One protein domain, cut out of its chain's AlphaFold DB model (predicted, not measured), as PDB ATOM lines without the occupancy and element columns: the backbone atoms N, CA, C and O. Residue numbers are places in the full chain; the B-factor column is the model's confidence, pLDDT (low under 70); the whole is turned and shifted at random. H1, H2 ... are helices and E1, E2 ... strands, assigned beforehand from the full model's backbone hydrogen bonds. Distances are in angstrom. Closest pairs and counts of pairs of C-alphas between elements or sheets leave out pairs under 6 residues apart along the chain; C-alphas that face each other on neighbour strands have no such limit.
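Overview. This is residues 40 to 135 of the 279 residues of an uncharacterized protein of Polaromonas sp. (strain JS666 / ATCC BAA-500) (UniProt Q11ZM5). A strongly twisted sheet of four parallel strands has H2 and H4 over one face, while H1 and H3 lie toward opposite ends of the long axis and only graze the sheet. The printed part has 96 residues with four named helices and four named strands in the order E1 H1 E2 H2 E3 H3 H4 E4, and the sheet's order is E1 E2 E3 E4. The class is mixed, helices and strands. The whole is compact, with a radius of gyration of the C-alphas of 12.6 A, yet elongated, spanning 37 by 24 by 23 A.

Arrangement. In the sheet, E1, residues 41 to 46, and E4, residues 130 to 133, are edge strands; E2, residues 65 to 71, and E3, residues 102 to 106, are inner strands. E1 and E2 stand at 37 degrees, with N 43 and O 66 within hydrogen-bond range at 2.8 A. E2 and E3 stand at 32 degrees, with N 69 and O 103 at 2.8 A. E3 and E4 stand at 23 degrees, with N 132 and O 104 at 2.8 A. H2, residues 84 to 96, lies over E2 and E3 and runs along the strands, at 19 degrees to E2 on the local plane. H4, residues 120 to 126, is on the same face at a height over the sheet of 9.7 A, slantwise to the strands, at 34 degrees to E3 on the local plane. The two helices make two layers with the sheet, helices on one face of it. H2, with residues 87 to 91 alone, only just touches H4, with 3 pairs of C-alphas within 8 A; the closest C-alphas, of Ser 88 and Val 124, are 6.3 A apart. H3, residues 109 to 116, touches H4 at a steep tilt of 61 degrees, the closest C-alphas being those of Leu 114 and Thr 122, 5.5 A apart. H3 grazes the sheet with residues 110 to 114. H1, residues 52 to 61, grazes it with residues 55 to 59. H1 is close to H2 but not clearly touching; their closest C-alphas, of Phe 52 and Leu 90, are 7.6 A apart. H1 and H3 are apart. E1 H1 E2, E2 H2 E3 and E3 H3 H4 E4 are strand-helix-strand units, parallel neighbour strands joined through helices, with right-handed crossovers. In H1, H2, H3 and H4 every O i to N i+4 pair is within hydrogen-bond range.

Along the chain. E1 begins at C-alpha 41, (171.778, 159.877, 203.999), and E4 ends at C-alpha 133, (186.593, 153.340, 201.287). E2 is 19.3 A long, H2 18.6 A, H1 14.6 A and E1 13.7 A.

Size, cuts and confidence. The two C-alphas farthest apart are those of Arg 61 and Thr 116, 38.3 A. The printed part has no cut. The link from E2 to H2, residues 72 to 83, is long; the other links are tight. The mean pLDDT of the printed part is 87.7, and residues 134 to 135 are under 70.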
ATOM      1  N   CYS A  40     170.923 158.100 208.474       83.19
ATOM      2  CA  CYS A  40     171.922 158.810 207.686       83.19
ATOM      3  C   CYS A  40     171.582 158.734 206.188       83.19
ATOM      4  O   CYS A  40     171.104 157.703 205.708       83.19
ATOM      5  N   CYS A  41     171.832 159.817 205.455       88.25
ATOM      6  CA  CYS A  41     171.778 159.877 203.999       88.25
ATOM      7  C   CYS A  41     173.022 160.609 203.479       88.25
ATOM      8  O   CYS A  41     173.141 161.821 203.655       88.25
ATOM      9  N   THR A  42     173.944 159.887 202.837       89.94
ATOM     10  CA  THR A  42     175.168 160.493 202.295       89.94
ATOM     11  C   THR A  42     174.953 160.971 200.856       89.94
ATOM     12  O   THR A  42     174.730 160.170 199.946       89.94
ATOM     13  N   LEU A  43     175.079 162.278 200.626       90.19
ATOM     14  CA  LEU A  43     175.106 162.902 199.304       90.19
ATOM     15  C   LEU A  43     176.551 162.930 198.798       90.19
ATOM     16  O   LEU A  43     177.367 163.739 199.237       90.19
ATOM     17  N   THR A  44     176.897 161.999 197.910       88.94
ATOM     18  CA  THR A  44     178.286 161.812 197.469       88.94
ATOM     19  C   THR A  44     178.622 162.613 196.221       88.94
ATOM     20  O   THR A  44     177.859 162.583 195.258       88.94
ATOM     21  N   GLY A  45     179.830 163.174 196.178       84.50
ATOM     22  CA  GLY A  45     180.358 163.878 195.011       84.50
ATOM     23  C   GLY A  45     180.236 165.393 195.101       84.50
ATOM     24  O   GLY A  45     180.183 166.031 194.060       84.50
ATOM     25  N   ILE A  46     180.197 165.954 196.315       91.31
ATOM     26  CA  ILE A  46     180.336 167.402 196.472       91.31
ATOM     27  C   ILE A  46     181.724 167.849 195.998       91.31
ATOM     28  O   ILE A  46     182.729 167.171 196.239       91.31
ATOM     29  N   ASP A  47     181.765 168.980 195.305       89.62
ATOM     30  CA  ASP A  47     182.970 169.547 194.714       89.62
ATOM     31  C   ASP A  47     183.028 171.068 194.918       89.62
ATOM     32  O   ASP A  47     182.193 171.659 195.607       89.62
ATOM     33  N   ALA A  48     184.040 171.702 194.324       88.56
ATOM     34  CA  ALA A  48     184.300 173.128 194.482       88.56
ATOM     35  C   ALA A  48     183.207 174.052 193.919       88.56
ATOM     36  O   ALA A  48     183.255 175.252 194.179       88.56
ATOM     37  N   GLY A  49     182.235 173.521 193.171       88.31
ATOM     38  CA  GLY A  49     181.079 174.272 192.692       88.31
ATOM     39  C   GLY A  49     179.991 174.481 193.748       88.31
ATOM     40  O   GLY A  49     179.073 175.260 193.503       88.31
ATOM     41  N   VAL A  50     180.070 173.815 194.906       88.56
ATOM     42  CA  VAL A  50     179.069 173.927 195.976       88.56
ATOM     43  C   VAL A  50     179.588 174.835 197.100       88.56
ATOM     44  O   VAL A  50     180.544 174.460 197.781       88.56
ATOM     45  N   PRO A  51     178.966 176.007 197.342       90.62
ATOM     46  CA  PRO A  51     179.331 176.879 198.458       90.62
ATOM     47  C   PRO A  51     179.068 176.222 199.818       90.62
ATOM     48  O   PRO A  51     178.094 175.480 199.983       90.62
ATOM     49  N   PHE A  52     179.894 176.532 200.819       92.62
ATOM     50  CA  PHE A  52     179.771 175.953 202.162       92.62
ATOM     51  C   PHE A  52     178.436 176.316 202.831       92.62
ATOM     52  O   PHE A  52     177.804 175.478 203.472       92.62
ATOM     53  N   GLU A  53     177.942 177.525 202.582       92.56
ATOM     54  CA  GLU A  53     176.668 178.050 203.080       92.56
ATOM     55  C   GLU A  53     175.485 177.205 202.587       92.56
ATOM     56  O   GLU A  53     174.498 176.998 203.297       92.56
ATOM     57  N   THR A  54     175.607 176.641 201.380       92.94
ATOM     58  CA  THR A  54     174.602 175.716 200.838       92.94
ATOM     59  C   THR A  54     174.588 174.409 201.631       92.94
ATOM     60  O   THR A  54     173.516 173.887 201.945       92.94
ATOM     61  N   LEU A  55     175.762 173.894 202.013       93.94
ATOM     62  CA  LEU A  55     175.874 172.691 202.845       93.94
ATOM     63  C   LEU A  55     175.275 172.921 204.237       93.94
ATOM     64  O   LEU A  55     174.582 172.046 204.764       93.94
ATOM     65  N   GLN A  56     175.497 174.103 204.818       94.12
ATOM     66  CA  GLN A  56     174.918 174.494 206.103       94.12
ATOM     67  C   GLN A  56     173.391 174.538 206.040       94.12
ATOM     68  O   GLN A  56     172.722 173.938 206.885       94.12
ATOM     69  N   GLU A  57     172.829 175.181 205.016       92.69
ATOM     70  CA  GLU A  57     171.379 175.293 204.873       92.69
ATOM     71  C   GLU A  57     170.711 173.923 204.692       92.69
ATOM     72  O   GLU A  57     169.687 173.635 205.321       92.69
ATOM     73  N   VAL A  58     171.317 173.039 203.896       92.50
ATOM     74  CA  VAL A  58     170.839 171.658 203.742       92.50
ATOM     75  C   VAL A  58     170.953 170.888 205.059       92.50
ATOM     76  O   VAL A  58     170.002 170.206 205.435       92.50
ATOM     77  N   SER A  59     172.057 171.030 205.796       92.81
ATOM     78  CA  SER A  59     172.249 170.357 207.093       92.81
ATOM     79  C   SER A  59     171.230 170.807 208.139       92.81
ATOM     80  O   SER A  59     170.726 169.990 208.911       92.81
ATOM     81  N   ARG A  60     170.880 172.100 208.139       92.38
ATOM     82  CA  ARG A  60     169.884 172.691 209.042       92.38
ATOM     83  C   ARG A  60     168.479 172.158 208.770       92.38
ATOM     84  O   ARG A  60     167.730 171.904 209.710       92.38
ATOM     85  N   ARG A  61     168.125 171.970 207.495       92.19
ATOM     86  CA  ARG A  61     166.830 171.394 207.087       92.19
ATOM     87  C   ARG A  61     166.786 169.876 207.240       92.19
ATOM     88  O   ARG A  61     165.735 169.319 207.548       92.19
ATOM     89  N   HIS A  62     167.919 169.212 207.035       91.50
ATOM     90  CA  HIS A  62     168.035 167.759 207.008       91.50
ATOM     91  C   HIS A  62     169.206 167.296 207.873       91.50
ATOM     92  O   HIS A  62     170.264 166.902 207.384       91.50
ATOM     93  N   SER A  63     168.981 167.258 209.186       89.38
ATOM     94  CA  SER A  63     169.992 166.881 210.177       89.38
ATOM     95  C   SER A  63     170.445 165.420 210.111       89.38
ATOM     96  O   SER A  63     171.269 165.029 210.929       89.38
ATOM     97  N   TYR A  64     169.986 164.610 209.148       88.38
ATOM     98  CA  TYR A  64     170.459 163.246 208.834       88.38
ATOM     99  C   TYR A  64     171.309 163.175 207.542       88.38
ATOM    100  O   TYR A  64     171.804 162.106 207.196       88.38
ATOM    101  N   VAL A  65     171.518 164.298 206.841       92.44
ATOM    102  CA  VAL A  65     172.365 164.363 205.639       92.44
ATOM    103  C   VAL A  65     173.855 164.454 205.980       92.44
ATOM    104  O   VAL A  65     174.267 165.194 206.870       92.44
ATOM    105  N   GLU A  66     174.669 163.692 205.267       93.62
ATOM    106  CA  GLU A  66     176.131 163.753 205.282       93.62
ATOM    107  C   GLU A  66     176.630 164.047 203.865       93.62
ATOM    108  O   GLU A  66     176.043 163.572 202.892       93.62
ATOM    109  N   PHE A  67     177.709 164.812 203.715       94.25
ATOM    110  CA  PHE A  67     178.273 165.122 202.404       94.25
ATOM    111  C   PHE A  67     179.557 164.340 202.158       94.25
ATOM    112  O   PHE A  67     180.556 164.486 202.864       94.25
ATOM    113  N   GLY A  68     179.519 163.506 201.122       93.56
ATOM    114  CA  GLY A  68     180.633 162.665 200.718       93.56
ATOM    115  C   GLY A  68     181.569 163.391 199.758       93.56
ATOM    116  O   GLY A  68     181.193 163.663 198.615       93.56
ATOM    117  N   VAL A  69     182.806 163.632 200.182       94.19
ATOM    118  CA  VAL A  69     183.870 164.257 199.382       94.19
ATOM    119  C   VAL A  69     184.735 163.175 198.749       94.19
ATOM    120  O   VAL A  69     185.256 162.308 199.446       94.19
ATOM    121  N   LEU A  70     184.914 163.197 197.429       92.50
ATOM    122  CA  LEU A  70     185.703 162.175 196.736       92.50
ATOM    123  C   LEU A  70     187.193 162.514 196.739       92.50
ATOM    124  O   LEU A  70     187.596 163.574 196.271       92.50
ATOM    125  N   TYR A  71     188.021 161.559 197.159       91.62
ATOM    126  CA  TYR A  71     189.473 161.686 197.120       91.62
ATOM    127  C   TYR A  71     190.120 160.609 196.248       91.62
ATOM    128  O   TYR A  71     189.796 159.421 196.328       91.62
ATOM    129  N   SER A  72     191.058 161.029 195.397       88.50
ATOM    130  CA  SER A  72     191.901 160.133 194.607       88.50
ATOM    131  C   SER A  72     193.182 160.839 194.173       88.50
ATOM    132  O   SER A  72     193.117 161.869 193.503       88.50
ATOM    133  N   THR A  73     194.336 160.232 194.458       85.75
ATOM    134  CA  THR A  73     195.663 160.777 194.123       85.75
ATOM    135  C   THR A  73     195.798 161.135 192.640       85.75
ATOM    136  O   THR A  73     196.366 162.170 192.305       85.75
ATOM    137  N   SER A  74     195.237 160.315 191.743       82.50
ATOM    138  CA  SER A  74     195.368 160.476 190.286       82.50
ATOM    139  C   SER A  74     194.249 161.279 189.620       82.50
ATOM    140  O   SER A  74     194.381 161.654 188.451       82.50
ATOM    141  N   LYS A  75     193.136 161.528 190.324       84.38
ATOM    142  CA  LYS A  75     191.970 162.242 189.774       84.38
ATOM    143  C   LYS A  75     191.696 163.592 190.424       84.38
ATOM    144  O   LYS A  75     190.870 164.314 189.884       84.38
ATOM    145  N   GLN A  76     192.354 163.931 191.534       86.44
ATOM    146  CA  GLN A  76     192.190 165.231 192.189       86.44
ATOM    147  C   GLN A  76     192.315 166.397 191.193       86.44
ATOM    148  O   GLN A  76     193.164 166.380 190.297       86.44
ATOM    149  N   GLY A  77     191.441 167.390 191.341       85.31
ATOM    150  CA  GLY A  77     191.323 168.532 190.434       85.31
ATOM    151  C   GLY A  77     190.589 168.246 189.117       85.31
ATOM    152  O   GLY A  77     190.677 169.063 188.203       85.31
ATOM    153  N   LYS A  78     189.893 167.107 188.971       83.75
ATOM    154  CA  LYS A  78     189.158 166.745 187.742       83.75
ATOM    155  C   LYS A  78     187.721 166.322 188.037       83.75
ATOM    156  O   LYS A  78     187.490 165.343 188.749       83.75
ATOM    157  N   GLY A  79     186.761 166.986 187.388       84.44
ATOM    158  CA  GLY A  79     185.332 166.701 187.545       84.44
ATOM    159  C   GLY A  79     184.928 166.690 189.023       84.44
ATOM    160  O   GLY A  79     185.346 167.555 189.780       84.44
ATOM    161  N   GLN A  80     184.221 165.641 189.442       85.00
ATOM    162  CA  GLN A  80     183.762 165.426 190.825       85.00
ATOM    163  C   GLN A  80     184.867 165.121 191.864       85.00
ATOM    164  O   GLN A  80     184.551 164.749 192.992       85.00
ATOM    165  N   TYR A  81     186.154 165.159 191.495       89.94
ATOM    166  CA  TYR A  81     187.279 164.961 192.415       89.94
ATOM    167  C   TYR A  81     187.948 166.314 192.696       89.94
ATOM    168  O   TYR A  81     188.786 166.743 191.894       89.94
ATOM    169  N   PRO A  82     187.612 166.994 193.807       91.44
ATOM    170  CA  PRO A  82     188.225 168.271 194.154       91.44
ATOM    171  C   PRO A  82     189.737 168.149 194.400       91.44
ATOM    172  O   PRO A  82     190.286 167.054 194.559       91.44
ATOM    173  N   SER A  83     190.438 169.285 194.389       92.38
ATOM    174  CA  SER A  83     191.861 169.329 194.741       92.38
ATOM    175  C   SER A  83     192.064 169.050 196.230       92.38
ATOM    176  O   SER A  83     191.218 169.399 197.052       92.38
ATOM    177  N   LEU A  84     193.226 168.501 196.597       90.31
ATOM    178  CA  LEU A  84     193.604 168.312 198.002       90.31
ATOM    179  C   LEU A  84     193.467 169.610 198.818       90.31
ATOM    180  O   LEU A  84     192.881 169.602 199.893       90.31
ATOM    181  N   SER A  85     193.925 170.735 198.261       91.25
ATOM    182  CA  SER A  85     193.835 172.051 198.902       91.25
ATOM    183  C   SER A  85     192.401 172.488 199.197       91.25
ATOM    184  O   SER A  85     192.156 173.129 200.217       91.25
ATOM    185  N   TRP A  86     191.450 172.148 198.328       93.94
ATOM    186  CA  TRP A  86     190.041 172.448 198.551       93.94
ATOM    187  C   TRP A  86     189.453 171.548 199.638       93.94
ATOM    188  O   TRP A  86     188.772 172.037 200.533       93.94
ATOM    189  N   ILE A  87     189.779 170.253 199.608       94.00
ATOM    190  CA  ILE A  87     189.311 169.280 200.605       94.00
ATOM    191  C   ILE A  87     189.789 169.677 202.009       94.00
ATOM    192  O   ILE A  87     188.991 169.672 202.944       94.00
ATOM    193  N   SER A  88     191.055 170.080 202.154       91.56
ATOM    194  CA  SER A  88     191.599 170.562 203.429       91.56
ATOM    195  C   SER A  88     190.887 171.823 203.923       91.56
ATOM    196  O   SER A  88     190.545 171.901 205.099       91.56
ATOM    197  N   LYS A  89     190.614 172.792 203.037       92.75
ATOM    198  CA  LYS A  89     189.864 174.010 203.395       92.75
ATOM    199  C   LYS A  89     188.446 173.687 203.859       92.75
ATOM    200  O   LYS A  89     188.030 174.192 204.893       92.75
ATOM    201  N   LEU A  90     187.741 172.817 203.137       94.00
ATOM    202  CA  LEU A  90     186.396 172.383 203.510       94.00
ATOM    203  C   LEU A  90     186.386 171.704 204.888       94.00
ATOM    204  O   LEU A  90     185.511 171.981 205.705       94.00
ATOM    205  N   ALA A  91     187.354 170.822 205.150       91.69
ATOM    206  CA  ALA A  91     187.457 170.133 206.431       91.69
ATOM    207  C   ALA A  91     187.698 171.114 207.589       91.69
ATOM    208  O   ALA A  91     187.033 171.009 208.616       91.69
ATOM    209  N   LEU A  92     188.580 172.103 207.400       91.06
ATOM    210  CA  LEU A  92     188.811 173.171 208.378       91.06
ATOM    211  C   LEU A  92     187.539 173.992 208.629       91.06
ATOM    212  O   LEU A  92     187.147 174.170 209.778       91.06
ATOM    213  N   GLN A  93     186.833 174.406 207.574       92.25
ATOM    214  CA  GLN A  93     185.575 175.152 207.711       92.25
ATOM    215  C   GLN A  93     184.507 174.359 208.476       92.25
ATOM    216  O   GLN A  93     183.808 174.918 209.317       92.25
ATOM    217  N   ALA A  94     184.396 173.049 208.233       91.00
ATOM    218  CA  ALA A  94     183.460 172.189 208.956       91.00
ATOM    219  C   ALA A  94     183.843 171.968 210.431       91.00
ATOM    220  O   ALA A  94     182.960 171.729 211.255       91.00
ATOM    221  N   GLN A  95     185.132 172.059 210.772       88.31
ATOM    222  CA  GLN A  95     185.603 172.028 212.160       88.31
ATOM    223  C   GLN A  95     185.322 173.349 212.889       88.31
ATOM    224  O   GLN A  95     184.912 173.327 214.047       88.31
ATOM    225  N   GLU A  96     185.506 174.487 212.215       89.62
ATOM    226  CA  GLU A  96     185.238 175.824 212.767       89.62
ATOM    227  C   GLU A  96     183.738 176.117 212.913       89.62
ATOM    228  O   GLU A  96     183.325 176.812 213.840       89.62
ATOM    229  N   GLN A  97     182.914 175.583 212.007       86.19
ATOM    230  CA  GLN A  97     181.469 175.817 211.957       86.19
ATOM    231  C   GLN A  97     180.702 174.489 212.064       86.19
ATOM    232  O   GLN A  97     180.234 173.949 211.051       86.19
ATOM    233  N   PRO A  98     180.561 173.942 213.288       78.62
ATOM    234  CA  PRO A  98     179.939 172.644 213.499       78.62
ATOM    235  C   PRO A  98     178.466 172.657 213.073       78.62
ATOM    236  O   PRO A  98     177.718 173.592 213.348       78.62
ATOM    237  N   GLY A  99     178.041 171.589 212.400       87.12
ATOM    238  CA  GLY A  99     176.676 171.442 211.880       87.12
ATOM    239  C   GLY A  99     176.623 170.771 210.511       87.12
ATOM    240  O   GLY A  99     175.613 170.160 210.172       87.12
ATOM    241  N   VAL A 100     177.727 170.810 209.760       92.00
ATOM    242  CA  VAL A 100     177.898 170.081 208.497       92.00
ATOM    243  C   VAL A 100     178.599 168.751 208.768       92.00
ATOM    244  O   VAL A 100     179.717 168.725 209.277       92.00
ATOM    245  N   ARG A 101     177.962 167.627 208.414       92.19
ATOM    246  CA  ARG A 101     178.603 166.305 208.481       92.19
ATOM    247  C   ARG A 101     179.307 165.980 207.176       92.19
ATOM    248  O   ARG A 101     178.678 165.999 206.119       92.19
ATOM    249  N   LEU A 102     180.586 165.634 207.265       93.69
ATOM    250  CA  LEU A 102     181.414 165.281 206.119       93.69
ATOM    251  C   LEU A 102     181.905 163.837 206.212       93.69
ATOM    252  O   LEU A 102     182.316 163.385 207.280       93.69
ATOM    253  N   ALA A 103     181.959 163.162 205.065       93.62
ATOM    254  CA  ALA A 103     182.654 161.891 204.902       93.62
ATOM    255  C   ALA A 103     183.689 161.979 203.781       93.62
ATOM    256  O   ALA A 103     183.405 162.484 202.691       93.62
ATOM    257  N   LEU A 104     184.888 161.443 204.016       93.62
ATOM    258  CA  LEU A 104     185.914 161.332 202.982       93.62
ATOM    259  C   LEU A 104     185.782 159.989 202.267       93.62
ATOM    260  O   LEU A 104     185.976 158.929 202.857       93.62
ATOM    261  N   HIS A 105     185.497 160.026 200.971       92.31
ATOM    262  CA  HIS A 105     185.399 158.849 200.121       92.31
ATOM    263  C   HIS A 105     186.718 158.595 199.392       92.31
ATOM    264  O   HIS A 105     186.967 159.131 198.305       92.31
ATOM    265  N   VAL A 106     187.556 157.738 199.963       89.50
ATOM    266  CA  VAL A 106     188.888 157.429 199.431       89.50
ATOM    267  C   VAL A 106     188.789 156.371 198.329       89.50
ATOM    268  O   VAL A 106     188.176 155.321 198.520       89.50
ATOM    269  N   CYS A 107     189.365 156.663 197.155       85.25
ATOM    270  CA  CYS A 107     189.292 155.829 195.950       85.25
ATOM    271  C   CYS A 107     190.674 155.546 195.325       85.25
ATOM    272  O   CYS A 107     191.519 156.438 195.213       85.25
ATOM    273  N   GLY A 108     190.839 154.359 194.730       78.25
ATOM    274  CA  GLY A 108     192.010 154.016 193.907       78.25
ATOM    275  C   GLY A 108     193.286 153.826 194.733       78.25
ATOM    276  O   GLY A 108     193.215 153.310 195.841       78.25
ATOM    277  N   GLY A 109     194.444 154.245 194.204       74.69
ATOM    278  CA  GLY A 109     195.743 154.085 194.884       74.69
ATOM    279  C   GLY A 109     195.807 154.725 196.278       74.69
ATOM    280  O   GLY A 109     196.425 154.164 197.169       74.69
ATOM    281  N   ALA A 110     195.049 155.805 196.495       84.19
ATOM    282  CA  ALA A 110     194.915 156.472 197.789       84.19
ATOM    283  C   ALA A 110     194.390 155.570 198.919       84.19
ATOM    284  O   ALA A 110     194.584 155.875 200.090       84.19
ATOM    285  N   VAL A 111     193.678 154.486 198.586       83.56
ATOM    286  CA  VAL A 111     193.216 153.516 199.586       83.56
ATOM    287  C   VAL A 111     194.405 152.776 200.191       83.56
ATOM    288  O   VAL A 111     194.429 152.572 201.397       83.56
ATOM    289  N   GLU A 112     195.388 152.398 199.370       77.12
ATOM    290  CA  GLU A 112     196.604 151.741 199.853       77.12
ATOM    291  C   GLU A 112     197.381 152.682 200.765       77.12
ATOM    292  O   GLU A 112     197.663 152.318 201.899       77.12
ATOM    293  N   ASP A 113     197.628 153.905 200.289       81.38
ATOM    294  CA  ASP A 113     198.313 154.961 201.034       81.38
ATOM    295  C   ASP A 113     197.651 155.170 202.413       81.38
ATOM    296  O   ASP A 113     198.315 155.163 203.446       81.38
ATOM    297  N   LEU A 114     196.314 155.235 202.464       85.62
ATOM    298  CA  LEU A 114     195.577 155.352 203.723       85.62
ATOM    299  C   LEU A 114     195.778 154.136 204.643       85.62
ATOM    300  O   LEU A 114     195.972 154.302 205.846       85.62
ATOM    301  N   LEU A 115     195.710 152.917 204.101       81.44
ATOM    302  CA  LEU A 115     195.824 151.677 204.880       81.44
ATOM    303  C   LEU A 115     197.245 151.434 205.406       81.44
ATOM    304  O   LEU A 115     197.403 150.834 206.471       81.44
ATOM    305  N   THR A 116     198.268 151.885 204.680       79.38
ATOM    306  CA  THR A 116     199.676 151.778 205.082       79.38
ATOM    307  C   THR A 116     200.143 152.957 205.934       79.38
ATOM    308  O   THR A 116     201.258 152.918 206.455       79.38
ATOM    309  N   GLY A 117     199.304 153.981 206.118       80.25
ATOM    310  CA  GLY A 117     199.662 155.184 206.869       80.25
ATOM    311  C   GLY A 117     200.652 156.078 206.119       80.25
ATOM    312  O   GLY A 117     201.509 156.702 206.739       80.25
ATOM    313  N   GLN A 118     200.564 156.120 204.792       76.50
ATOM    314  CA  GLN A 118     201.448 156.871 203.906       76.50
ATOM    315  C   GLN A 118     200.677 157.926 203.098       76.50
ATOM    316  O   GLN A 118     199.470 157.835 202.892       76.50
ATOM    317  N   GLY A 119     201.395 158.937 202.604       80.81
ATOM    318  CA  GLY A 119     200.859 159.944 201.685       80.81
ATOM    319  C   GLY A 119     199.874 160.945 202.306       80.81
ATOM    320  O   GLY A 119     199.364 160.776 203.412       80.81
ATOM    321  N   HIS A 120     199.561 161.998 201.543       84.12
ATOM    322  CA  HIS A 120     198.719 163.120 201.992       84.12
ATOM    323  C   HIS A 120     197.270 162.744 202.339       84.12
ATOM    324  O   HIS A 120     196.556 163.517 202.973       84.12
ATOM    325  N   VAL A 121     196.808 161.559 201.927       83.88
ATOM    326  CA  VAL A 121     195.475 161.063 202.289       83.88
ATOM    327  C   VAL A 121     195.319 160.872 203.795       83.88
ATOM    328  O   VAL A 121     194.215 161.028 204.302       83.88
ATOM    329  N   THR A 122     196.400 160.558 204.513       84.56
ATOM    330  CA  THR A 122     196.363 160.303 205.961       84.56
ATOM    331  C   THR A 122     196.094 161.576 206.758       84.56
ATOM    332  O   THR A 122     195.213 161.586 207.614       84.56
ATOM    333  N   GLU A 123     196.786 162.663 206.415       84.12
ATOM    334  CA  GLU A 123     196.606 163.994 207.007       84.12
ATOM    335  C   GLU A 123     195.174 164.491 206.813       84.12
ATOM    336  O   GLU A 123     194.525 164.949 207.750       84.12
ATOM    337  N   VAL A 124     194.649 164.345 205.595       85.00
ATOM    338  CA  VAL A 124     193.286 164.774 205.292       85.00
ATOM    339  C   VAL A 124     192.257 163.852 205.928       85.00
ATOM    340  O   VAL A 124     191.275 164.350 206.459       85.00
ATOM    341  N   ALA A 125     192.474 162.538 205.949       88.31
ATOM    342  CA  ALA A 125     191.561 161.606 206.607       88.31
ATOM    343  C   ALA A 125     191.397 161.909 208.106       88.31
ATOM    344  O   ALA A 125     190.288 161.821 208.622       88.31
ATOM    345  N   ALA A 126     192.455 162.344 208.795       85.81
ATOM    346  CA  ALA A 126     192.368 162.723 210.206       85.81
ATOM    347  C   ALA A 126     191.409 163.902 210.469       85.81
ATOM    348  O   ALA A 126     190.891 164.036 211.576       85.81
ATOM    349  N   ALA A 127     191.148 164.741 209.461       85.75
ATOM    350  CA  ALA A 127     190.254 165.888 209.574       85.75
ATOM    351  C   ALA A 127     188.768 165.542 209.360       85.75
ATOM    352  O   ALA A 127     187.913 166.403 209.578       85.75
ATOM    353  N   PHE A 128     188.448 164.310 208.940       89.88
ATOM    354  CA  PHE A 128     187.081 163.868 208.663       89.88
ATOM    355  C   PHE A 128     186.576 162.904 209.747       89.88
ATOM    356  O   PHE A 128     187.274 161.955 210.102       89.88
ATOM    357  N   PRO A 129     185.332 163.076 210.231       83.38
ATOM    358  CA  PRO A 129     184.754 162.192 211.243       83.38
ATOM    359  C   PRO A 129     184.385 160.809 210.686       83.38
ATOM    360  O   PRO A 129     184.297 159.844 211.443       83.38
ATOM    361  N   CYS A 130     184.171 160.697 209.371       85.94
ATOM    362  CA  CYS A 130     183.876 159.440 208.696       85.94
ATOM    363  C   CYS A 130     184.777 159.255 207.471       85.94
ATOM    364  O   CYS A 130     184.907 160.152 206.632       85.94
ATOM    365  N   ILE A 131     185.365 158.064 207.345       89.56
ATOM    366  CA  ILE A 131     186.132 157.648 206.171       89.56
ATOM    367  C   ILE A 131     185.419 156.479 205.506       89.56
ATOM    368  O   ILE A 131     185.223 155.422 206.105       89.56
ATOM    369  N   LEU A 132     185.072 156.657 204.236       86.19
ATOM    370  CA  LEU A 132     184.431 155.650 203.409       86.19
ATOM    371  C   LEU A 132     185.404 155.193 202.327       86.19
ATOM    372  O   LEU A 132     185.836 155.961 201.469       86.19
ATOM    373  N   ILE A 133     185.742 153.909 202.330       82.00
ATOM    374  CA  ILE A 133     186.593 153.340 201.287       82.00
ATOM    375  C   ILE A 133     185.707 152.963 200.100       82.00
ATOM    376  O   ILE A 133     184.975 151.973 200.129       82.00
ATOM    377  N   LYS A 134     185.751 153.770 199.036       67.38
ATOM    378  CA  LYS A 134     184.944 153.557 197.832       67.38
ATOM    379  C   LYS A 134     185.767 152.777 196.807       67.38
ATOM    380  O   LYS A 134     186.770 153.268 196.294       67.38
ATOM    381  N   ARG A 135     185.278 151.579 196.462       57.81
ATOM    382  CA  ARG A 135     185.937 150.580 195.594       57.81
ATOM    383  C   ARG A 135     187.233 150.001 196.176       57.81
ATOM    384  O   ARG A 135     188.293 150.134 195.573       57.81
TER     385      ARG A 135